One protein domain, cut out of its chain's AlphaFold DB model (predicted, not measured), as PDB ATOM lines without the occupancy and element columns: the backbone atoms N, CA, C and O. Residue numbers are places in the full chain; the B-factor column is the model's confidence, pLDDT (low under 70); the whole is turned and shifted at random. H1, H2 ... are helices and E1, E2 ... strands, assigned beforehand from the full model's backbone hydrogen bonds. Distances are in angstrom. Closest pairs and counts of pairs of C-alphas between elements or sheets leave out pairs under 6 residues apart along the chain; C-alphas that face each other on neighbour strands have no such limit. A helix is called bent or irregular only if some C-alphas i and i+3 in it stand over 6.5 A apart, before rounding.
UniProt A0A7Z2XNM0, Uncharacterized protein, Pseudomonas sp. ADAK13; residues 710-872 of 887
ATOM      1  N   PRO A 710     -28.103  19.015 -40.226       95.31
ATOM      2  CA  PRO A 710     -26.831  18.883 -39.522       95.31
ATOM      3  C   PRO A 710     -26.178  20.242 -39.253       95.31
ATOM      4  O   PRO A 710     -26.178  21.129 -40.107       95.31
ATOM      5  N   THR A 711     -25.580  20.385 -38.074       91.69
ATOM      6  CA  THR A 711     -24.976  21.635 -37.606       91.69
ATOM      7  C   THR A 711     -23.573  21.380 -37.055       91.69
ATOM      8  O   THR A 711     -23.325  20.308 -36.508       91.69
ATOM      9  N   PRO A 712     -22.626  22.332 -37.153       89.06
ATOM     10  CA  PRO A 712     -21.306  22.167 -36.545       89.06
ATOM     11  C   PRO A 712     -21.335  22.208 -35.008       89.06
ATOM     12  O   PRO A 712     -20.308  21.929 -34.394       89.06
ATOM     13  N   TYR A 713     -22.473  22.570 -34.399       89.81
ATOM     14  CA  TYR A 713     -22.585  22.773 -32.954       89.81
ATOM     15  C   TYR A 713     -23.154  21.570 -32.174       89.81
ATOM     16  O   TYR A 713     -23.393  21.667 -30.975       89.81
ATOM     17  N   SER A 714     -23.459  20.448 -32.828       91.50
ATOM     18  CA  SER A 714     -23.980  19.240 -32.172       91.50
ATOM     19  C   SER A 714     -23.911  18.039 -33.118       91.50
ATOM     20  O   SER A 714     -23.758  18.195 -34.327       91.50
ATOM     21  N   THR A 715     -24.032  16.831 -32.569       90.69
ATOM     22  CA  THR A 715     -24.291  15.612 -33.343       90.69
ATOM     23  C   THR A 715     -25.766  15.442 -33.727       90.69
ATOM     24  O   THR A 715     -26.045  14.682 -34.650       90.69
ATOM     25  N   SER A 716     -26.698  16.129 -33.052       93.44
ATOM     26  CA  SER A 716     -28.122  16.187 -33.423       93.44
ATOM     27  C   SER A 716     -28.374  17.239 -34.516       93.44
ATOM     28  O   SER A 716     -27.547  18.116 -34.780       93.44
ATOM     29  N   THR A 717     -29.534  17.164 -35.169       95.00
ATOM     30  CA  THR A 717     -29.949  18.121 -36.205       95.00
ATOM     31  C   THR A 717     -30.783  19.257 -35.628       95.00
ATOM     32  O   THR A 717     -31.658  19.023 -34.799       95.00
ATOM     33  N   TYR A 718     -30.570  20.474 -36.126       96.38
ATOM     34  CA  TYR A 718     -31.301  21.668 -35.702       96.38
ATOM     35  C   TYR A 718     -31.592  22.577 -36.889       96.38
ATOM     36  O   TYR A 718     -30.841  22.595 -37.865       96.38
ATOM     37  N   SER A 719     -32.665  23.358 -36.800       96.44
ATOM     38  CA  SER A 719     -32.936  24.415 -37.769       96.44
ATOM     39  C   SER A 719     -31.751  25.389 -37.829       96.44
ATOM     40  O   SER A 719     -31.311  25.881 -36.780       96.44
ATOM     41  N   PRO A 720     -31.235  25.729 -39.024       91.94
ATOM     42  CA  PRO A 720     -30.196  26.747 -39.161       91.94
ATOM     43  C   PRO A 720     -30.610  28.097 -38.559       91.94
ATOM     44  O   PRO A 720     -29.769  28.815 -38.016       91.94
ATOM     45  N   ASN A 721     -31.906  28.424 -38.608       92.88
ATOM     46  CA  ASN A 721     -32.454  29.652 -38.035       92.88
ATOM     47  C   ASN A 721     -32.384  29.631 -36.505       92.88
ATOM     48  O   ASN A 721     -31.840  30.559 -35.911       92.88
ATOM     49  N   PHE A 722     -32.805  28.533 -35.869       95.56
ATOM     50  CA  PHE A 722     -32.675  28.352 -34.418       95.56
ATOM     51  C   PHE A 722     -31.226  28.496 -33.948       95.56
ATOM     52  O   PHE A 722     -30.948  29.212 -32.994       95.56
ATOM     53  N   ILE A 723     -30.274  27.881 -34.651       94.19
ATOM     54  CA  ILE A 723     -28.849  27.983 -34.311       94.19
ATOM     55  C   ILE A 723     -28.339  29.430 -34.393       94.19
ATOM     56  O   ILE A 723     -27.515  29.853 -33.577       94.19
ATOM     57  N   ASN A 724     -28.813  30.205 -35.366       89.81
ATOM     58  CA  ASN A 724     -28.454  31.616 -35.473       89.81
ATOM     59  C   ASN A 724     -29.067  32.455 -34.345       89.81
ATOM     60  O   ASN A 724     -28.405  33.381 -33.860       89.81
ATOM     61  N   ASP A 725     -30.275  32.095 -33.912       90.75
ATOM     62  CA  ASP A 725     -31.105  32.878 -32.999       90.75
ATOM     63  C   ASP A 725     -30.990  32.464 -31.526       90.75
ATOM     64  O   ASP A 725     -31.304  33.264 -30.647       90.75
ATOM     65  N   VAL A 726     -30.402  31.301 -31.218       90.25
ATOM     66  CA  VAL A 726     -30.157  30.831 -29.837       90.25
ATOM     67  C   VAL A 726     -29.285  31.800 -29.015       90.25
ATOM     68  O   VAL A 726     -29.282  31.773 -27.785       90.25
ATOM     69  N   ASN A 727     -28.543  32.686 -29.691       87.06
ATOM     70  CA  ASN A 727     -27.763  33.769 -29.079       87.06
ATOM     71  C   ASN A 727     -28.381  35.177 -29.250       87.06
ATOM     72  O   ASN A 727     -27.769  36.173 -28.877       87.06
ATOM     73  N   ARG A 728     -29.564  35.284 -29.857       84.25
ATOM     74  CA  ARG A 728     -30.271  36.550 -30.139       84.25
ATOM     75  C   ARG A 728     -31.609  36.664 -29.414       84.25
ATOM     76  O   ARG A 728     -32.110  37.771 -29.270       84.25
ATOM     77  N   SER A 729     -32.165  35.539 -28.982       89.06
ATOM     78  CA  SER A 729     -33.447  35.437 -28.291       89.06
ATOM     79  C   SER A 729     -33.291  34.756 -26.934       89.06
ATOM     80  O   SER A 729     -32.302  34.063 -26.677       89.06
ATOM     81  N   THR A 730     -34.283  34.951 -26.067       91.19
ATOM     82  CA  THR A 730     -34.353  34.279 -24.763       91.19
ATOM     83  C   THR A 730     -35.163  33.000 -24.890       91.19
ATOM     84  O   THR A 730     -36.245  33.013 -25.473       91.19
ATOM     85  N   TYR A 731     -34.662  31.904 -24.323       94.06
ATOM     86  CA  TYR A 731     -35.319  30.600 -24.363       94.06
ATOM     87  C   TYR A 731     -35.462  30.046 -22.954       94.06
ATOM     88  O   TYR A 731     -34.459  29.841 -22.265       94.06
ATOM     89  N   THR A 732     -36.697  29.753 -22.569       95.31
ATOM     90  CA  THR A 732     -37.057  29.191 -21.269       95.31
ATOM     91  C   THR A 732     -37.753  27.855 -21.478       95.31
ATOM     92  O   THR A 732     -38.760  27.783 -22.173       95.31
ATOM     93  N   ILE A 733     -37.242  26.794 -20.866       95.06
ATOM     94  CA  ILE A 733     -37.852  25.467 -20.845       95.06
ATOM     95  C   ILE A 733     -38.515  25.270 -19.485       95.06
ATOM     96  O   ILE A 733     -37.866  25.432 -18.450       95.06
ATOM     97  N   ILE A 734     -39.796  24.912 -19.488       89.81
ATOM     98  CA  ILE A 734     -40.588  24.629 -18.291       89.81
ATOM     99  C   ILE A 734     -40.924  23.141 -18.279       89.81
ATOM    100  O   ILE A 734     -41.519  22.627 -19.227       89.81
ATOM    101  N   GLN A 735     -40.547  22.461 -17.196       85.38
ATOM    102  CA  GLN A 735     -40.789  21.035 -16.992       85.38
ATOM    103  C   GLN A 735     -41.607  20.799 -15.722       85.38
ATOM    104  O   GLN A 735     -41.127  21.113 -14.628       85.38
ATOM    105  N   PRO A 736     -42.807  20.205 -15.817       77.81
ATOM    106  CA  PRO A 736     -43.598  19.885 -14.640       77.81
ATOM    107  C   PRO A 736     -42.877  18.888 -13.732       77.81
ATOM    108  O   PRO A 736     -42.365  17.862 -14.183       77.81
ATOM    109  N   SER A 737     -42.870  19.147 -12.423       74.31
ATOM    110  CA  SER A 737     -42.345  18.198 -11.439       74.31
ATOM    111  C   SER A 737     -43.245  18.098 -10.210       74.31
ATOM    112  O   SER A 737     -43.967  19.027  -9.853       74.31
ATOM    113  N   LYS A 738     -43.164  16.966  -9.496       64.56
ATOM    114  CA  LYS A 738     -43.927  16.742  -8.254       64.56
ATOM    115  C   LYS A 738     -43.596  17.747  -7.137       64.56
ATOM    116  O   LYS A 738     -44.356  17.832  -6.179       64.56
ATOM    117  N   ALA A 739     -42.482  18.476  -7.243       64.50
ATOM    118  CA  ALA A 739     -42.042  19.489  -6.283       64.50
ATOM    119  C   ALA A 739     -42.269  20.939  -6.770       64.50
ATOM    120  O   ALA A 739     -41.829  21.870  -6.099       64.50
ATOM    121  N   GLY A 740     -42.957  21.128  -7.904       66.25
ATOM    122  CA  GLY A 740     -43.073  22.405  -8.616       66.25
ATOM    123  C   GLY A 740     -42.267  22.401  -9.916       66.25
ATOM    124  O   GLY A 740     -41.364  21.580 -10.082       66.25
ATOM    125  N   ASP A 741     -42.613  23.278 -10.852       79.31
ATOM    126  CA  ASP A 741     -42.016  23.274 -12.189       79.31
ATOM    127  C   ASP A 741     -40.515  23.587 -12.144       79.31
ATOM    128  O   ASP A 741     -40.061  24.497 -11.445       79.31
ATOM    129  N   VAL A 742     -39.733  22.821 -12.904       84.56
ATOM    130  CA  VAL A 742     -38.313  23.079 -13.140       84.56
ATOM    131  C   VAL A 742     -38.207  24.015 -14.336       84.56
ATOM    132  O   VAL A 742     -38.647  23.682 -15.433       84.56
ATOM    133  N   ILE A 743     -37.622  25.191 -14.119       87.31
ATOM    134  CA  ILE A 743     -37.442  26.222 -15.143       87.31
ATOM    135  C   ILE A 743     -35.958  26.287 -15.505       87.31
ATOM    136  O   ILE A 743     -35.120  26.530 -14.636       87.31
ATOM    137  N   SER A 744     -35.637  26.072 -16.780       89.81
ATOM    138  CA  SER A 744     -34.275  26.135 -17.319       89.81
ATOM    139  C   SER A 744     -34.188  27.202 -18.402       89.81
ATOM    140  O   SER A 744     -34.986  27.196 -19.331       89.81
ATOM    141  N   GLU A 745     -33.210  28.098 -18.321       92.75
ATOM    142  CA  GLU A 745     -32.982  29.134 -19.334       92.75
ATOM    143  C   GLU A 745     -31.717  28.819 -20.143       92.75
ATOM    144  O   GLU A 745     -30.690  28.440 -19.574       92.75
ATOM    145  N   LEU A 746     -31.765  28.999 -21.468       94.00
ATOM    146  CA  LEU A 746     -30.598  28.822 -22.343       94.00
ATOM    147  C   LEU A 746     -29.701  30.066 -22.320       94.00
ATOM    148  O   LEU A 746     -29.636  30.838 -23.277       94.00
ATOM    149  N   ASN A 747     -29.010  30.277 -21.205       93.38
ATOM    150  CA  ASN A 747     -28.221  31.479 -20.932       93.38
ATOM    151  C   ASN A 747     -26.712  31.221 -20.772       93.38
ATOM    152  O   ASN A 747     -25.981  32.117 -20.344       93.38
ATOM    153  N   ALA A 748     -26.215  30.032 -21.140       91.12
ATOM    154  CA  ALA A 748     -24.786  29.739 -21.075       91.12
ATOM    155  C   ALA A 748     -23.951  30.769 -21.858       91.12
ATOM    156  O   ALA A 748     -24.287  31.158 -22.982       91.12
ATOM    157  N   GLY A 749     -22.856  31.212 -21.232       90.12
ATOM    158  CA  GLY A 749     -21.866  32.116 -21.818       90.12
ATOM    159  C   GLY A 749     -20.749  31.380 -22.569       90.12
ATOM    160  O   GLY A 749     -20.728  30.154 -22.638       90.12
ATOM    161  N   GLY A 750     -19.800  32.140 -23.113       89.19
ATOM    162  CA  GLY A 750     -18.644  31.647 -23.867       89.19
ATOM    163  C   GLY A 750     -17.742  32.805 -24.305       89.19
ATOM    164  O   GLY A 750     -18.133  33.968 -24.197       89.19
ATOM    165  N   ASN A 751     -16.537  32.502 -24.785       90.31
ATOM    166  CA  ASN A 751     -15.541  33.502 -25.186       90.31
ATOM    167  C   ASN A 751     -15.690  33.947 -26.653       90.31
ATOM    168  O   ASN A 751     -15.058  34.920 -27.062       90.31
ATOM    169  N   SER A 752     -16.517  33.259 -27.447       90.69
ATOM    170  CA  SER A 752     -16.913  33.657 -28.805       90.69
ATOM    171  C   SER A 752     -18.403  33.394 -29.056       90.69
ATOM    172  O   SER A 752     -19.050  32.665 -28.303       90.69
ATOM    173  N   ALA A 753     -18.962  33.968 -30.126       85.62
ATOM    174  CA  ALA A 753     -20.360  33.737 -30.503       85.62
ATOM    175  C   ALA A 753     -20.637  32.259 -30.832       85.62
ATOM    176  O   ALA A 753     -21.708  31.746 -30.518       85.62
ATOM    177  N   GLU A 754     -19.668  31.570 -31.435       90.12
ATOM    178  CA  GLU A 754     -19.710  30.137 -31.731       90.12
ATOM    179  C   GLU A 754     -19.714  29.301 -30.447       90.12
ATOM    180  O   GLU A 754     -20.527  28.390 -30.317       90.12
ATOM    181  N   GLU A 755     -18.858  29.643 -29.476       90.62
ATOM    182  CA  GLU A 755     -18.805  28.958 -28.179       90.62
ATOM    183  C   GLU A 755     -20.100  29.173 -27.376       90.62
ATOM    184  O   GLU A 755     -20.621  28.235 -26.778       90.62
ATOM    185  N   ILE A 756     -20.682  30.378 -27.423       91.25
ATOM    186  CA  ILE A 756     -21.979  30.661 -26.789       91.25
ATOM    187  C   ILE A 756     -23.090  29.802 -27.407       91.25
ATOM    188  O   ILE A 756     -23.858  29.179 -26.673       91.25
ATOM    189  N   ARG A 757     -23.171  29.722 -28.744       92.94
ATOM    190  CA  ARG A 757     -24.163  28.869 -29.427       92.94
ATOM    191  C   ARG A 757     -23.999  27.403 -29.040       92.94
ATOM    192  O   ARG A 757     -24.984  26.773 -28.671       92.94
ATOM    193  N   GLN A 758     -22.768  26.888 -29.060       94.12
ATOM    194  CA  GLN A 758     -22.457  25.517 -28.646       94.12
ATOM    195  C   GLN A 758     -22.939  25.226 -27.220       94.12
ATOM    196  O   GLN A 758     -23.609  24.221 -26.972       94.12
ATOM    197  N   ASN A 759     -22.619  26.113 -26.276       95.06
ATOM    198  CA  ASN A 759     -22.944  25.907 -24.869       95.06
ATOM    199  C   ASN A 759     -24.457  25.976 -24.615       95.06
ATOM    200  O   ASN A 759     -24.983  25.184 -23.833       95.06
ATOM    201  N   ARG A 760     -25.180  26.864 -25.307       95.94
ATOM    202  CA  ARG A 760     -26.647  26.960 -25.206       95.94
ATOM    203  C   ARG A 760     -27.369  25.786 -25.870       95.94
ATOM    204  O   ARG A 760     -28.344  25.296 -25.312       95.94
ATOM    205  N   VAL A 761     -26.863  25.272 -26.994       96.19
ATOM    206  CA  VAL A 761     -27.357  24.014 -27.588       96.19
ATOM    207  C   VAL A 761     -27.139  22.846 -26.623       96.19
ATOM    208  O   VAL A 761     -28.047  22.052 -26.407       96.19
ATOM    209  N   THR A 762     -25.991  22.803 -25.944       95.31
ATOM    210  CA  THR A 762     -25.712  21.781 -24.922       95.31
ATOM    211  C   THR A 762     -26.692  21.873 -23.741       95.31
ATOM    212  O   THR A 762     -27.185  20.851 -23.270       95.31
ATOM    213  N   GLN A 763     -27.032  23.083 -23.273       95.56
ATOM    214  CA  GLN A 763     -28.085  23.268 -22.259       95.56
ATOM    215  C   GLN A 763     -29.453  22.783 -22.758       95.56
ATOM    216  O   GLN A 763     -30.202  22.173 -21.997       95.56
ATOM    217  N   PHE A 764     -29.771  23.015 -24.032       96.31
ATOM    218  CA  PHE A 764     -31.027  22.566 -24.627       96.31
ATOM    219  C   PHE A 764     -31.127  21.035 -24.689       96.31
ATOM    220  O   PHE A 764     -32.160  20.468 -24.339       96.31
ATOM    221  N   GLU A 765     -30.037  20.359 -25.055       95.88
ATOM    222  CA  GLU A 765     -29.925  18.892 -25.049       95.88
ATOM    223  C   GLU A 765     -30.059  18.285 -23.651       95.88
ATOM    224  O   GLU A 765     -30.669  17.230 -23.488       95.88
ATOM    225  N   GLN A 766     -29.520  18.958 -22.634       93.62
ATOM    226  CA  GLN A 766     -29.665  18.534 -21.241       93.62
ATOM    227  C   GLN A 766     -31.100  18.697 -20.736       93.62
ATOM    228  O   GLN A 766     -31.578  17.854 -19.977       93.62
ATOM    229  N   ALA A 767     -31.781  19.771 -21.147       92.31
ATOM    230  CA  ALA A 767     -33.151  20.048 -20.734       92.31
ATOM    231  C   ALA A 767     -34.154  19.091 -21.394       92.31
ATOM    232  O   ALA A 767     -35.053  18.597 -20.722       92.31
ATOM    233  N   ILE A 768     -34.006  18.792 -22.687       93.88
ATOM    234  CA  ILE A 768     -34.941  17.940 -23.437       93.88
ATOM    235  C   ILE A 768     -34.165  16.755 -24.013       93.88
ATOM    236  O   ILE A 768     -33.524  16.937 -25.039       93.88
ATOM    237  N   PRO A 769     -34.205  15.549 -23.414       91.62
ATOM    238  CA  PRO A 769     -33.343  14.433 -23.825       91.62
ATOM    239  C   PRO A 769     -33.647  13.813 -25.198       91.62
ATOM    240  O   PRO A 769     -32.746  13.243 -25.814       91.62
ATOM    241  N   ASP A 770     -34.873  13.938 -25.709       92.06
ATOM    242  CA  ASP A 770     -35.295  13.334 -26.983       92.06
ATOM    243  C   ASP A 770     -34.828  14.158 -28.199       92.06
ATOM    244  O   ASP A 770     -35.151  15.342 -28.317       92.06
ATOM    245  N   GLU A 771     -34.029  13.556 -29.087       93.44
ATOM    246  CA  GLU A 771     -33.404  14.267 -30.211       93.44
ATOM    247  C   GLU A 771     -34.376  14.665 -31.323       93.44
ATOM    248  O   GLU A 771     -34.264  15.774 -31.851       93.44
ATOM    249  N   ASP A 772     -35.366  13.820 -31.619       91.06
ATOM    250  CA  ASP A 772     -36.357  14.081 -32.665       91.06
ATOM    251  C   ASP A 772     -37.289  15.223 -32.241       91.06
ATOM    252  O   ASP A 772     -37.639  16.098 -33.039       91.06
ATOM    253  N   LEU A 773     -37.642  15.267 -30.951       93.38
ATOM    254  CA  LEU A 773     -38.441  16.354 -30.388       93.38
ATOM    255  C   LEU A 773     -37.681  17.687 -30.420       93.38
ATOM    256  O   LEU A 773     -38.239  18.711 -30.824       93.38
ATOM    257  N   ARG A 774     -36.394  17.688 -30.040       95.19
ATOM    258  CA  ARG A 774     -35.544  18.890 -30.116       95.19
ATOM    259  C   ARG A 774     -35.435  19.423 -31.540       95.19
ATOM    260  O   ARG A 774     -35.486  20.641 -31.728       95.19
ATOM    261  N   ALA A 775     -35.314  18.531 -32.522       94.62
ATOM    262  CA  ALA A 775     -35.299  18.909 -33.926       94.62
ATOM    263  C   ALA A 775     -36.583  19.670 -34.289       94.62
ATOM    264  O   ALA A 775     -36.482  20.798 -34.767       94.62
ATOM    265  N   ARG A 776     -37.773  19.146 -33.953       94.62
ATOM    266  CA  ARG A 776     -39.060  19.820 -34.229       94.62
ATOM    267  C   ARG A 776     -39.230  21.148 -33.506       94.62
ATOM    268  O   ARG A 776     -39.645  22.118 -34.128       94.62
ATOM    269  N   ILE A 777     -38.848  21.233 -32.231       96.25
ATOM    270  CA  ILE A 777     -38.876  22.504 -31.488       96.25
ATOM    271  C   ILE A 777     -38.020  23.558 -32.203       96.25
ATOM    272  O   ILE A 777     -38.433  24.709 -32.339       96.25
ATOM    273  N   SER A 778     -36.847  23.167 -32.710       96.56
ATOM    274  CA  SER A 778     -35.955  24.092 -33.412       96.56
ATOM    275  C   SER A 778     -36.533  24.624 -34.730       96.56
ATOM    276  O   SER A 778     -36.169  25.723 -35.132       96.56
ATOM    277  N   GLU A 779     -37.452  23.902 -35.380       95.12
ATOM    278  CA  GLU A 779     -38.105  24.345 -36.627       95.12
ATOM    279  C   GLU A 779     -39.113  25.485 -36.413       95.12
ATOM    280  O   GLU A 779     -39.539  26.102 -37.382       95.12
ATOM    281  N   VAL A 780     -39.497  25.773 -35.162       94.12
ATOM    282  CA  VAL A 780     -40.477  26.826 -34.822       94.12
ATOM    283  C   VAL A 780     -39.950  27.855 -33.821       94.12
ATOM    284  O   VAL A 780     -40.453  28.975 -33.746       94.12
ATOM    285  N   ALA A 781     -38.910  27.523 -33.055       94.88
ATOM    286  CA  ALA A 781     -38.351  28.384 -32.015       94.88
ATOM    287  C   ALA A 781     -37.293  29.376 -32.553       94.88
ATOM    288  O   ALA A 781     -36.192  29.489 -32.016       94.88
ATOM    289  N   HIS A 782     -37.582  30.093 -33.639       92.00
ATOM    290  CA  HIS A 782     -36.644  31.036 -34.269       92.00
ATOM    291  C   HIS A 782     -37.348  32.292 -34.791       92.00
ATOM    292  O   HIS A 782     -38.568  32.283 -34.980       92.00
ATOM    293  N   GLN A 783     -36.611  33.370 -35.080       85.56
ATOM    294  CA  GLN A 783     -37.202  34.694 -35.337       85.56
ATOM    295  C   GLN A 783     -38.190  34.712 -36.516       85.56
ATOM    296  O   GLN A 783     -39.170  35.455 -36.479       85.56
ATOM    297  N   GLY A 784     -38.003  33.848 -37.523       84.44
ATOM    298  CA  GLY A 784     -38.956  33.669 -38.632       84.44
ATOM    299  C   GLY A 784     -40.401  33.370 -38.194       84.44
ATOM    300  O   GLY A 784     -41.344  33.819 -38.841       84.44
ATOM    301  N   ALA A 785     -40.596  32.732 -37.035       87.56
ATOM    302  CA  ALA A 785     -41.918  32.445 -36.481       87.56
ATOM    303  C   ALA A 785     -42.717  33.706 -36.096       87.56
ATOM    304  O   ALA A 785     -43.939  33.635 -35.954       87.56
ATOM    305  N   ALA A 786     -42.057  34.861 -35.959       87.06
ATOM    306  CA  ALA A 786     -42.700  36.145 -35.695       87.06
ATOM    307  C   ALA A 786     -43.139  36.887 -36.973       87.06
ATOM    308  O   ALA A 786     -43.779  37.931 -36.874       87.06
ATOM    309  N   GLN A 787     -42.834  36.384 -38.175       84.00
ATOM    310  CA  GLN A 787     -43.227  37.057 -39.418       84.00
ATOM    311  C   GLN A 787     -44.755  37.093 -39.624       84.00
ATOM    312  O   GLN A 787     -45.259  38.169 -39.948       84.00
ATOM    313  N   PRO A 788     -45.523  36.011 -39.381       85.69
ATOM    314  CA  PRO A 788     -46.985  36.083 -39.466       85.69
ATOM    315  C   PRO A 788     -47.583  37.048 -38.439       85.69
ATOM    316  O   PRO A 788     -48.497  37.803 -38.748       85.69
ATOM    317  N   VAL A 789     -46.981  37.120 -37.249       86.44
ATOM    318  CA  VAL A 789     -47.337  38.107 -36.221       86.44
ATOM    319  C   VAL A 789     -47.124  39.537 -36.732       86.44
ATOM    320  O   VAL A 789     -47.999  40.382 -36.572       86.44
ATOM    321  N   HIS A 790     -45.990  39.812 -37.385       85.88
ATOM    322  CA  HIS A 790     -45.721  41.114 -38.008       85.88
ATOM    323  C   HIS A 790     -46.767  41.474 -39.065       85.88
ATOM    324  O   HIS A 790     -47.261  42.599 -39.067       85.88
ATOM    325  N   ALA A 791     -47.121  40.524 -39.935       85.12
ATOM    326  CA  ALA A 791     -48.094  40.739 -41.002       85.12
ATOM    327  C   ALA A 791     -49.476  41.123 -40.451       85.12
ATOM    328  O   ALA A 791     -50.096  42.056 -40.960       85.12
ATOM    329  N   GLU A 792     -49.918  40.463 -39.381       86.38
ATOM    330  CA  GLU A 792     -51.198  40.757 -38.728       86.38
ATOM    331  C   GLU A 792     -51.202  42.126 -38.038       86.38
ATOM    332  O   GLU A 792     -52.176  42.870 -38.143       86.38
ATOM    333  N   ILE A 793     -50.087  42.524 -37.417       87.25
ATOM    334  CA  ILE A 793     -49.956  43.876 -36.855       87.25
ATOM    335  C   ILE A 793     -50.005  44.924 -37.971       87.25
ATOM    336  O   ILE A 793     -50.737  45.903 -37.861       87.25
ATOM    337  N   VAL A 794     -49.260  44.727 -39.063       86.31
ATOM    338  CA  VAL A 794     -49.241  45.670 -40.195       86.31
ATOM    339  C   VAL A 794     -50.611  45.781 -40.860       86.31
ATOM    340  O   VAL A 794     -51.007  46.879 -41.235       86.31
ATOM    341  N   LYS A 795     -51.358  44.679 -40.963       85.25
ATOM    342  CA  LYS A 795     -52.736  44.672 -41.470       85.25
ATOM    343  C   LYS A 795     -53.676  45.527 -40.612       85.25
ATOM    344  O   LYS A 795     -54.559  46.181 -41.161       85.25
ATOM    345  N   ALA A 796     -53.481  45.534 -39.293       86.12
ATOM    346  CA  ALA A 796     -54.271  46.348 -38.371       86.12
ATOM    347  C   ALA A 796     -53.870  47.836 -38.378       86.12
ATOM    348  O   ALA A 796     -54.668  48.682 -37.987       86.12
ATOM    349  N   LEU A 797     -52.656  48.180 -38.821       87.81
ATOM    350  CA  LEU A 797     -52.180  49.563 -38.875       87.81
ATOM    351  C   LEU A 797     -52.759  50.337 -40.068       87.81
ATOM    352  O   LEU A 797     -53.052  49.790 -41.132       87.81
ATOM    353  N   LYS A 798     -52.875  51.656 -39.906       88.00
ATOM    354  CA  LYS A 798     -53.173  52.586 -41.000       88.00
ATOM    355  C   LYS A 798     -52.016  52.688 -41.995       88.00
ATOM    356  O   LYS A 798     -50.853  52.456 -41.662       88.00
ATOM    357  N   GLU A 799     -52.344  53.080 -43.226       84.31
ATOM    358  CA  GLU A 799     -51.340  53.325 -44.262       84.31
ATOM    359  C   GLU A 799     -50.324  54.380 -43.789       84.31
ATOM    360  O   GLU A 799     -50.696  55.403 -43.214       84.31
ATOM    361  N   GLY A 800     -49.033  54.118 -44.018       80.94
ATOM    362  CA  GLY A 800     -47.940  54.976 -43.554       80.94
ATOM    363  C   GLY A 800     -47.325  54.573 -42.209       80.94
ATOM    364  O   GLY A 800     -46.319  55.164 -41.831       80.94
ATOM    365  N   TYR A 801     -47.846  53.548 -41.526       87.06
ATOM    366  CA  TYR A 801     -47.269  53.011 -40.287       87.06
ATOM    367  C   TYR A 801     -46.724  51.587 -40.459       87.06
ATOM    368  O   TYR A 801     -47.150  50.834 -41.334       87.06
ATOM    369  N   ASN A 802     -45.759  51.201 -39.621       85.75
ATOM    370  CA  ASN A 802     -45.206  49.843 -39.597       85.75
ATOM    371  C   ASN A 802     -44.765  49.449 -38.181       85.75
ATOM    372  O   ASN A 802     -44.446  50.307 -37.364       85.75
ATOM    373  N   ALA A 803     -44.701  48.154 -37.894       86.44
ATOM    374  CA  ALA A 803     -44.240  47.624 -36.620       86.44
ATOM    375  C   ALA A 803     -42.806  47.091 -36.710       86.44
ATOM    376  O   ALA A 803     -42.400  46.494 -37.708       86.44
ATOM    377  N   LYS A 804     -42.038  47.270 -35.634       83.31
ATOM    378  CA  LYS A 804     -40.701  46.691 -35.469       83.31
ATOM    379  C   LYS A 804     -40.654  45.865 -34.188       83.31
ATOM    380  O   LYS A 804     -40.962  46.391 -33.121       83.31
ATOM    381  N   ALA A 805     -40.248  44.601 -34.305       79.06
ATOM    382  CA  ALA A 805     -40.082  43.712 -33.160       79.06
ATOM    383  C   ALA A 805     -38.960  44.203 -32.241       79.06
ATOM    384  O   ALA A 805     -37.933  44.709 -32.705       79.06
ATOM    385  N   ASN A 806     -39.172  44.015 -30.946       80.06
ATOM    386  CA  ASN A 806     -38.149  44.073 -29.916       80.06
ATOM    387  C   ASN A 806     -37.555  42.665 -29.696       80.06
ATOM    388  O   ASN A 806     -37.593  41.816 -30.590       80.06
ATOM    389  N   ASP A 807     -37.017  42.406 -28.504       78.75
ATOM    390  CA  ASP A 807     -36.545  41.085 -28.104       78.75
ATOM    391  C   ASP A 807     -37.669  40.037 -28.161       78.75
ATOM    392  O   ASP A 807     -38.771  40.228 -27.636       78.75
ATOM    393  N   ILE A 808     -37.362  38.902 -28.794       86.44
ATOM    394  CA  ILE A 808     -38.263  37.752 -28.906       86.44
ATOM    395  C   ILE A 808     -37.877  36.724 -27.850       86.44
ATOM    396  O   ILE A 808     -36.704  36.359 -27.710       86.44
ATOM    397  N   THR A 809     -38.883  36.234 -27.138       91.50
ATOM    398  CA  THR A 809     -38.739  35.220 -26.095       91.50
ATOM    399  C   THR A 809     -39.513  33.964 -26.476       91.50
ATOM    400  O   THR A 809     -40.610  34.053 -27.024       91.50
ATOM    401  N   TYR A 810     -38.950  32.795 -26.189       93.56
ATOM    402  CA  TYR A 810     -39.571  31.496 -26.428       93.56
ATOM    403  C   TYR A 810     -39.721  30.754 -25.108       93.56
ATOM    404  O   TYR A 810     -38.749  30.566 -24.377       93.56
ATOM    405  N   THR A 811     -40.936  30.300 -24.824       96.00
ATOM    406  CA  THR A 811     -41.239  29.399 -23.713       96.00
ATOM    407  C   THR A 811     -41.573  28.026 -24.271       96.00
ATOM    408  O   THR A 811     -42.457  27.896 -25.114       96.00
ATOM    409  N   ILE A 812     -40.866  26.999 -23.815       95.62
ATOM    410  CA  ILE A 812     -41.035  25.613 -24.242       95.62
ATOM    411  C   ILE A 812     -41.581  24.831 -23.049       95.62
ATOM    412  O   ILE A 812     -40.849  24.537 -22.104       95.62
ATOM    413  N   ASN A 813     -42.869  24.507 -23.087       92.88
ATOM    414  CA  ASN A 813     -43.525  23.680 -22.082       92.88
ATOM    415  C   ASN A 813     -43.348  22.214 -22.470       92.88
ATOM    416  O   ASN A 813     -44.025  21.720 -23.374       92.88
ATOM    417  N   TYR A 814     -42.424  21.538 -21.795       89.06
ATOM    418  CA  TYR A 814     -42.053  20.158 -22.078       89.06
ATOM    419  C   TYR A 814     -42.371  19.269 -20.875       89.06
ATOM    420  O   TYR A 814     -41.760  19.392 -19.815       89.06
ATOM    421  N   ASP A 815     -43.321  18.350 -21.046       86.00
ATOM    422  CA  ASP A 815     -43.672  17.347 -20.042       86.00
ATOM    423  C   ASP A 815     -43.308  15.951 -20.570       86.00
ATOM    424  O   ASP A 815     -43.956  15.471 -21.498       86.00
ATOM    425  N   PRO A 816     -42.302  15.266 -19.994       75.75
ATOM    426  CA  PRO A 816     -41.866  13.955 -20.476       75.75
ATOM    427  C   PRO A 816     -42.918  12.849 -20.284       75.75
ATOM    428  O   PRO A 816     -42.736  11.751 -20.803       75.75
ATOM    429  N   LEU A 817     -43.983  13.098 -19.510       75.50
ATOM    430  CA  LEU A 817     -45.087  12.158 -19.292       75.50
ATOM    431  C   LEU A 817     -46.284  12.417 -20.211       75.50
ATOM    432  O   LEU A 817     -47.249  11.651 -20.176       75.50
ATOM    433  N   LYS A 818     -46.248  13.493 -21.003       77.00
ATOM    434  CA  LYS A 818     -47.284  13.816 -21.980       77.00
ATOM    435  C   LYS A 818     -46.736  13.661 -23.387       77.00
ATOM    436  O   LYS A 818     -45.591  13.992 -23.667       77.00
ATOM    437  N   ASN A 819     -47.613  13.264 -24.300       76.69
ATOM    438  CA  ASN A 819     -47.290  13.166 -25.723       76.69
ATOM    439  C   ASN A 819     -47.424  14.522 -26.444       76.69
ATOM    440  O   ASN A 819     -47.664  14.557 -27.648       76.69
ATOM    441  N   GLU A 820     -47.322  15.634 -25.711       89.06
ATOM    442  CA  GLU A 820     -47.510  16.988 -26.229       89.06
ATOM    443  C   GLU A 820     -46.456  17.936 -25.643       89.06
ATOM    444  O   GLU A 820     -46.197  17.933 -24.439       89.06
ATOM    445  N   THR A 821     -45.865  18.763 -26.503       90.56
ATOM    446  CA  THR A 821     -44.961  19.863 -26.146       90.56
ATOM    447  C   THR A 821     -45.452  21.142 -26.805       90.56
ATOM    448  O   THR A 821     -45.777  21.136 -27.991       90.56
ATOM    449  N   GLN A 822     -45.483  22.245 -26.058       94.94
ATOM    450  CA  GLN A 822     -45.897  23.545 -26.590       94.94
ATOM    451  C   GLN A 822     -44.715  24.506 -26.654       94.94
ATOM    452  O   GLN A 822     -43.954  24.627 -25.693       94.94
ATOM    453  N   VAL A 823     -44.583  25.209 -27.775       94.38
ATOM    454  CA  VAL A 823     -43.592  26.267 -27.980       94.38
ATOM    455  C   VAL A 823     -44.340  27.579 -28.165       94.38
ATOM    456  O   VAL A 823     -44.979  27.792 -29.190       94.38
ATOM    457  N   THR A 824     -44.263  28.467 -27.184       94.12
ATOM    458  CA  THR A 824     -44.907  29.781 -27.226       94.12
ATOM    459  C   THR A 824     -43.858  30.853 -27.449       94.12
ATOM    460  O   THR A 824     -42.955  31.022 -26.629       94.12
ATOM    461  N   LEU A 825     -43.984  31.601 -28.540       90.75
ATOM    462  CA  LEU A 825     -43.223  32.825 -28.746       90.75
ATOM    463  C   LEU A 825     -43.983  34.007 -28.141       90.75
ATOM    464  O   LEU A 825     -45.202  34.096 -28.271       90.75
ATOM    465  N   PHE A 826     -43.256  34.917 -27.505       90.69
ATOM    466  CA  PHE A 826     -43.754  36.202 -27.027       90.69
ATOM    467  C   PHE A 826     -42.816  37.310 -27.497       90.69
ATOM    468  O   PHE A 826     -41.593  37.191 -27.382       90.69
ATOM    469  N   THR A 827     -43.390  38.391 -28.013       84.69
ATOM    470  CA  THR A 827     -42.638  39.543 -28.518       84.69
ATOM    471  C   THR A 827     -43.386  40.844 -28.251       84.69
ATOM    472  O   THR A 827     -44.616  40.899 -28.304       84.69
ATOM    473  N   GLN A 828     -42.620  41.899 -27.992       87.06
ATOM    474  CA  GLN A 828     -43.094  43.282 -27.972       87.06
ATOM    475  C   GLN A 828     -42.756  43.958 -29.301       87.06
ATOM    476  O   GLN A 828     -41.725  43.659 -29.899       87.06
ATOM    477  N   TRP A 829     -43.599  44.874 -29.763       87.38
ATOM    478  CA  TRP A 829     -43.404  45.629 -30.993       87.38
ATOM    479  C   TRP A 829     -43.644  47.114 -30.762       87.38
ATOM    480  O   TRP A 829     -44.559  47.514 -30.041       87.38
ATOM    481  N   TYR A 830     -42.843  47.922 -31.451       86.44
ATOM    482  CA  TYR A 830     -42.993  49.370 -31.509       86.44
ATOM    483  C   TYR A 830     -43.572  49.779 -32.859       86.44
ATOM    484  O   TYR A 830     -43.120  49.292 -33.901       86.44
ATOM    485  N   ILE A 831     -44.535  50.698 -32.842       87.88
ATOM    486  CA  ILE A 831     -45.099  51.283 -34.060       87.88
ATOM    487  C   ILE A 831     -44.230  52.460 -34.505       87.88
ATOM    488  O   ILE A 831     -43.819  53.289 -33.695       87.88
ATOM    489  N   ASN A 832     -43.937  52.524 -35.801       85.19
ATOM    490  CA  ASN A 832     -43.183  53.596 -36.434       85.19
ATOM    491  C   ASN A 832     -44.036  54.285 -37.499       85.19
ATOM    492  O   ASN A 832     -44.663  53.621 -38.324       85.19
ATOM    493  N   ASP A 833     -43.991  55.611 -37.499       85.38
ATOM    494  CA  ASP A 833     -44.475  56.490 -38.558       85.38
ATOM    495  C   ASP A 833     -43.446  56.536 -39.697       85.38
ATOM    496  O   ASP A 833     -42.277  56.873 -39.480       85.38
ATOM    497  N   LEU A 834     -43.882  56.172 -40.903       84.81
ATOM    498  CA  LEU A 834     -43.103  56.166 -42.143       84.81
ATOM    499  C   LEU A 834     -43.558  57.253 -43.131       84.81
ATOM    500  O   LEU A 834     -43.128  57.248 -44.282       84.81
ATOM    501  N   THR A 835     -44.436  58.171 -42.723       78.44
ATOM    502  CA  THR A 835     -45.005  59.198 -43.614       78.44
ATOM    503  C   THR A 835     -44.038  60.350 -43.929       78.44
ATOM    504  O   THR A 835     -44.287  61.122 -44.855       78.44
ATOM    505  N   GLY A 836     -42.930  60.473 -43.185       73.56
ATOM    506  CA  GLY A 836     -41.864  61.461 -43.404       73.56
ATOM    507  C   GLY A 836     -40.559  60.869 -43.957       73.56
ATOM    508  O   GLY A 836     -40.440  59.663 -44.139       73.56
ATOM    509  N   ASP A 837     -39.551  61.724 -44.175       68.62
ATOM    510  CA  ASP A 837     -38.248  61.328 -44.749       68.62
ATOM    511  C   ASP A 837     -37.448  60.336 -43.874       68.62
ATOM    512  O   ASP A 837     -36.601  59.602 -44.385       68.62
ATOM    513  N   GLU A 838     -37.717  60.292 -42.564       75.31
ATOM    514  CA  GLU A 838     -37.091  59.366 -41.614       75.31
ATOM    515  C   GLU A 838     -38.154  58.669 -40.742       75.31
ATOM    516  O   GLU A 838     -39.046  59.354 -40.226       75.31
ATOM    517  N   PRO A 839     -38.050  57.338 -40.521       77.19
ATOM    518  CA  PRO A 839     -38.932  56.606 -39.617       77.19
ATOM    519  C   PRO A 839     -38.891  57.154 -38.186       77.19
ATOM    520  O   PRO A 839     -37.815  57.257 -37.591       77.19
ATOM    521  N   ARG A 840     -40.055  57.451 -37.601       84.56
ATOM    522  CA  ARG A 840     -40.175  57.927 -36.212       84.56
ATOM    523  C   ARG A 840     -40.980  56.948 -35.364       84.56
ATOM    524  O   ARG A 840     -42.111  56.631 -35.704       84.56
ATOM    525  N   SER A 841     -40.413  56.493 -34.244       82.44
ATOM    526  CA  SER A 841     -41.133  55.647 -33.282       82.44
ATOM    527  C   SER A 841     -42.230  56.448 -32.594       82.44
ATOM    528  O   SER A 841     -41.989  57.572 -32.148       82.44
ATOM    529  N   ILE A 842     -43.408  55.850 -32.472       82.69
ATOM    530  CA  ILE A 842     -44.558  56.448 -31.801       82.69
ATOM    531  C   ILE A 842     -44.453  56.110 -30.312       82.69
ATOM    532  O   ILE A 842     -44.438  54.924 -29.968       82.69
ATOM    533  N   PRO A 843     -44.295  57.110 -29.428       68.50
ATOM    534  CA  PRO A 843     -44.283  56.863 -27.994       68.50
ATOM    535  C   PRO A 843     -45.677  56.421 -27.531       68.50
ATOM    536  O   PRO A 843     -46.676  56.714 -28.180       68.50
ATOM    537  N   ASP A 844     -45.738  55.719 -26.401       74.19
ATOM    538  CA  ASP A 844     -46.988  55.438 -25.682       74.19
ATOM    539  C   ASP A 844     -47.991  54.496 -26.383       74.19
ATOM    540  O   ASP A 844     -49.082  54.272 -25.869       74.19
ATOM    541  N   ILE A 845     -47.618  53.847 -27.492       84.50
ATOM    542  CA  ILE A 845     -48.332  52.681 -28.031       84.50
ATOM    543  C   ILE A 845     -47.435  51.445 -27.967       84.50
ATOM    544  O   ILE A 845     -46.331  51.421 -28.514       84.50
ATOM    545  N   ASN A 846     -47.899  50.410 -27.272       84.25
ATOM    546  CA  ASN A 846     -47.174  49.153 -27.132       84.25
ATOM    547  C   ASN A 846     -48.008  48.004 -27.685       84.25
ATOM    548  O   ASN A 846     -49.189  47.873 -27.350       84.25
ATOM    549  N   VAL A 847     -47.379  47.167 -28.503       88.56
ATOM    550  CA  VAL A 847     -48.009  45.981 -29.074       88.56
ATOM    551  C   VAL A 847     -47.297  44.749 -28.547       88.56
ATOM    552  O   VAL A 847     -46.102  44.572 -28.756       88.56
ATOM    553  N   THR A 848     -48.023  43.871 -27.876       89.00
ATOM    554  CA  THR A 848     -47.541  42.548 -27.489       89.00
ATOM    555  C   THR A 848     -48.210  41.488 -28.334       89.00
ATOM    556  O   THR A 848     -49.372  41.613 -28.709       89.00
ATOM    557  N   ALA A 849     -47.472  40.425 -28.618       87.50
ATOM    558  CA  ALA A 849     -47.999  39.302 -29.358       87.50
ATOM    559  C   ALA A 849     -47.505  37.986 -28.779       87.50
ATOM    560  O   ALA A 849     -46.331  37.867 -28.410       87.50
ATOM    561  N   THR A 850     -48.387  36.992 -28.773       90.75
ATOM    562  CA  THR A 850     -48.020  35.597 -28.554       90.75
ATOM    563  C   THR A 850     -48.389  34.755 -29.757       90.75
ATOM    564  O   THR A 850     -49.379  35.024 -30.433       90.75
ATOM    565  N   ARG A 851     -47.599  33.718 -30.021       89.94
ATOM    566  CA  ARG A 851     -47.965  32.661 -30.964       89.94
ATOM    567  C   ARG A 851     -47.515  31.321 -30.418       89.94
ATOM    568  O   ARG A 851     -46.388  31.205 -29.939       89.94
ATOM    569  N   THR A 852     -48.396  30.331 -30.458       91.56
ATOM    570  CA  THR A 852     -48.156  29.025 -29.830       91.56
ATOM    571  C   THR A 852     -48.146  27.922 -30.873       91.56
ATOM    572  O   THR A 852     -49.057  27.838 -31.680       91.56
ATOM    573  N   PHE A 853     -47.132  27.065 -30.834       91.62
ATOM    574  CA  PHE A 853     -47.024  25.858 -31.646       91.62
ATOM    575  C   PHE A 853     -47.193  24.632 -30.761       91.62
ATOM    576  O   PHE A 853     -46.620  24.574 -29.670       91.62
ATOM    577  N   THR A 854     -47.922  23.636 -31.254       92.31
ATOM    578  CA  THR A 854     -48.119  22.359 -30.563       92.31
ATOM    579  C   THR A 854     -47.384  21.262 -31.318       92.31
ATOM    580  O   THR A 854     -47.515  21.148 -32.533       92.31
ATOM    581  N   ILE A 855     -46.588  20.469 -30.608       90.81
ATOM    582  CA  ILE A 855     -45.814  19.355 -31.157       90.81
ATOM    583  C   ILE A 855     -46.270  18.080 -30.459       90.81
ATOM    584  O   ILE A 855     -46.280  18.018 -29.227       90.81
ATOM    585  N   ARG A 856     -46.643  17.064 -31.238       88.88
ATOM    586  CA  ARG A 856     -47.194  15.798 -30.741       88.88
ATOM    587  C   ARG A 856     -46.458  14.604 -31.311       88.88
ATOM    588  O   ARG A 856     -45.865  14.691 -32.382       88.88
ATOM    589  N   GLU A 857     -46.496  13.489 -30.592       80.31
ATOM    590  CA  GLU A 857     -46.006  12.219 -31.126       80.31
ATOM    591  C   GLU A 857     -46.906  11.761 -32.288       80.31
ATOM    592  O   GLU A 857     -48.135  11.785 -32.194       80.31
ATOM    593  N   SER A 858     -46.280  11.391 -33.402       71.19
ATOM    594  CA  SER A 858     -46.951  10.979 -34.630       71.19
ATOM    595  C   SER A 858     -47.473   9.550 -34.518       71.19
ATOM    596  O   SER A 858     -46.799   8.665 -33.993       71.19
ATOM    597  N   ASN A 859     -48.651   9.303 -35.092       54.34
ATOM    598  CA  ASN A 859     -49.196   7.952 -35.257       54.34
ATOM    599  C   ASN A 859     -48.750   7.291 -36.577       54.34
ATOM    600  O   ASN A 859     -49.161   6.167 -36.876       54.34
ATOM    601  N   GLU A 860     -47.944   7.975 -37.395       51.44
ATOM    602  CA  GLU A 860     -47.490   7.458 -38.685       51.44
ATOM    603  C   GLU A 860     -46.317   6.479 -38.532       51.44
ATOM    604  O   GLU A 860     -45.264   6.800 -37.989       51.44
ATOM    605  N   ILE A 861     -46.479   5.269 -39.077       43.34
ATOM    606  CA  ILE A 861     -45.497   4.172 -38.972       43.34
ATOM    607  C   ILE A 861     -44.246   4.424 -39.846       43.34
ATOM    608  O   ILE A 861     -43.200   3.814 -39.626       43.34
ATOM    609  N   SER A 862     -44.332   5.314 -40.841       45.53
ATOM    610  CA  SER A 862     -43.253   5.623 -41.794       45.53
ATOM    611  C   SER A 862     -43.059   7.130 -42.010       45.53
ATOM    612  O   SER A 862     -42.926   7.576 -43.152       45.53
ATOM    613  N   GLY A 863     -43.068   7.899 -40.923       59.94
ATOM    614  CA  GLY A 863     -42.889   9.351 -40.921       59.94
ATOM    615  C   GLY A 863     -42.036   9.820 -39.743       59.94
ATOM    616  O   GLY A 863     -41.452   9.015 -39.016       59.94
ATOM    617  N   ASP A 864     -41.951  11.133 -39.567       73.50
ATOM    618  CA  ASP A 864     -41.267  11.734 -38.425       73.50
ATOM    619  C   ASP A 864     -41.969  11.363 -37.114       73.50
ATOM    620  O   ASP A 864     -43.195  11.429 -37.025       73.50
ATOM    621  N   ARG A 865     -41.201  11.010 -36.073       80.12
ATOM    622  CA  ARG A 865     -41.762  10.591 -34.774       80.12
ATOM    623  C   ARG A 865     -42.586  11.685 -34.092       80.12
ATOM    624  O   ARG A 865     -43.489  11.372 -33.328       80.12
ATOM    625  N   PHE A 866     -42.306  12.952 -34.382       86.94
ATOM    626  CA  PHE A 866     -43.065  14.087 -33.872       86.94
ATOM    627  C   PHE A 866     -43.566  14.956 -35.025       86.94
ATOM    628  O   PHE A 866     -42.797  15.306 -35.923       86.94
ATOM    629  N   THR A 867     -44.837  15.340 -34.960       86.81
ATOM    630  CA  THR A 867     -45.495  16.255 -35.897       86.81
ATOM    631  C   THR A 867     -45.785  17.582 -35.212       86.81
ATOM    632  O   THR A 867     -46.163  17.613 -34.040       86.81
ATOM    633  N   ILE A 868     -45.611  18.680 -35.943       87.31
ATOM    634  CA  ILE A 868     -46.047  20.008 -35.504       87.31
ATOM    635  C   ILE A 868     -47.456  20.210 -36.047       87.31
ATOM    636  O   ILE A 868     -47.664  20.040 -37.248       87.31
ATOM    637  N   ASP A 869     -48.402  20.523 -35.170       87.06
ATOM    638  CA  ASP A 869     -49.786  20.772 -35.558       87.06
ATOM    639  C   ASP A 869     -49.844  21.926 -36.575       87.06
ATOM    640  O   ASP A 869     -49.148  22.935 -36.445       87.06
ATOM    641  N   GLU A 870     -50.711  21.792 -37.581       81.69
ATOM    642  CA  GLU A 870     -50.874  22.793 -38.648       81.69
ATOM    643  C   GLU A 870     -51.477  24.114 -38.141       81.69
ATOM    644  O   GLU A 870     -51.469  25.117 -38.853       81.69
ATOM    645  N   PHE A 871     -51.992  24.138 -36.908       81.69
ATOM    646  CA  PHE A 871     -52.599  25.313 -36.299       81.69
ATOM    647  C   PHE A 871     -51.684  25.929 -35.235       81.69
ATOM    648  O   PHE A 871     -51.363  25.292 -34.231       81.69
ATOM    649  N   ALA A 872     -51.299  27.191 -35.446       82.94
ATOM    650  CA  ALA A 872     -50.412  27.947 -34.566       82.94
ATOM    651  C   ALA A 872     -51.057  29.290 -34.170       82.94
ATOM    652  O   ALA A 872     -50.774  30.306 -34.812       82.94
TER     653      ALA A 872
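What this domain is: This is residues 710 to 872 of the 887 residues of an uncharacterized protein of Pseudomonas sp. ADAK13 (UniProt A0A7Z2XNM0). A long, twisted sheet forms a wall with three helices, H2, H3 and H4, over one face, and it curls round H4. Its long strands E3, E4 and E5 run the length of the domain, with the short E1 and E2 beside E3 and the short E6 beside E5. The printed part has 163 residues, with four named helices and six named strands in the order H1 E1 E2 H2 H3 H4 E3 E4 E5 E6. The mixed sheet has the order E2 E1 E3 E4 E5 E6, and the class is mixed, helices and strands. The whole is only just compact, close to loose, with a radius of gyration of the C-alphas of 17.9 A and spans of 54 by 41 by 36 A.

How they stand to each other: Start at E3, residues 801 to 814, and E4, residues 820 to 833, an antiparallel hairpin with N 811 and O 824 2.8 A apart. E5, residues 840 to 857, is antiparallel to E4, with N 825 and O 851 at 2.8 A, and E6, residues 866 to 868, to E5, with N 856 and O 867 at 2.9 A; E3 to E6 form a meander, each strand the antiparallel neighbour of the one before. E1, residues 730 to 735, is parallel to E3, with N 732 and O 810 at 2.9 A. E2, residues 742 to 745, is antiparallel to E1, with N 733 and O 744 at 2.8 A. H2, residues 753 to 767, H3, residues 771 to 778, and H4, residues 783 to 796, are on the same face, two layers of helices and sheet. H2 runs along the strands over E1, at a height over the sheet of 10.6 A. H3 is at 9.0 A; its closest C-alphas to E6 are Leu 773 and Phe 866, 6.2 A. H4 comes closest to E3 at the C-alphas of Val 794 and Asn 802, 5.8 A. H1, residues 720 to 725, is not on the sheet; it touches H4, which meets it with its residues 783 to 784 alone, closest at the C-alphas of Asp 725 and Gln 783, 6.8 A, and it only just touches H2, with 3 pairs of C-alphas within 8 A, the closest those of Ile 723 and Arg 757, 6.8 A, where H2 takes part with its residues 757 to 761 alone. In H1, H2 and H3 every O i to N i+4 pair is within hydrogen-bond range; in H4, 7 of 10 are.

Where its parts are: Find C-alpha 720, where H1 begins, at (-30.196, 26.747, -39.161). E3 spans 37.9 A and bends by 56 degrees at residue 807; E4 spans 41.5 A. E5 spans 46.4 A and bends by 90 degrees at residue 843. H2 spans 21.1 A and H4 20.9 A; H4 is only just irregular, with C-alphas 785 and 788 6.9 A apart. E6 ends at C-alpha 868, (-46.047, 20.008, -35.504).

The domain as a whole: Look to the C-alphas of Asp 837 and Ile 861, the two farthest apart, at 57.9 A. The printed part has no cut and no long link. Its mean pLDDT is 86.5, with residues 738 to 740, 837, 843 and 859 to 863 under 70.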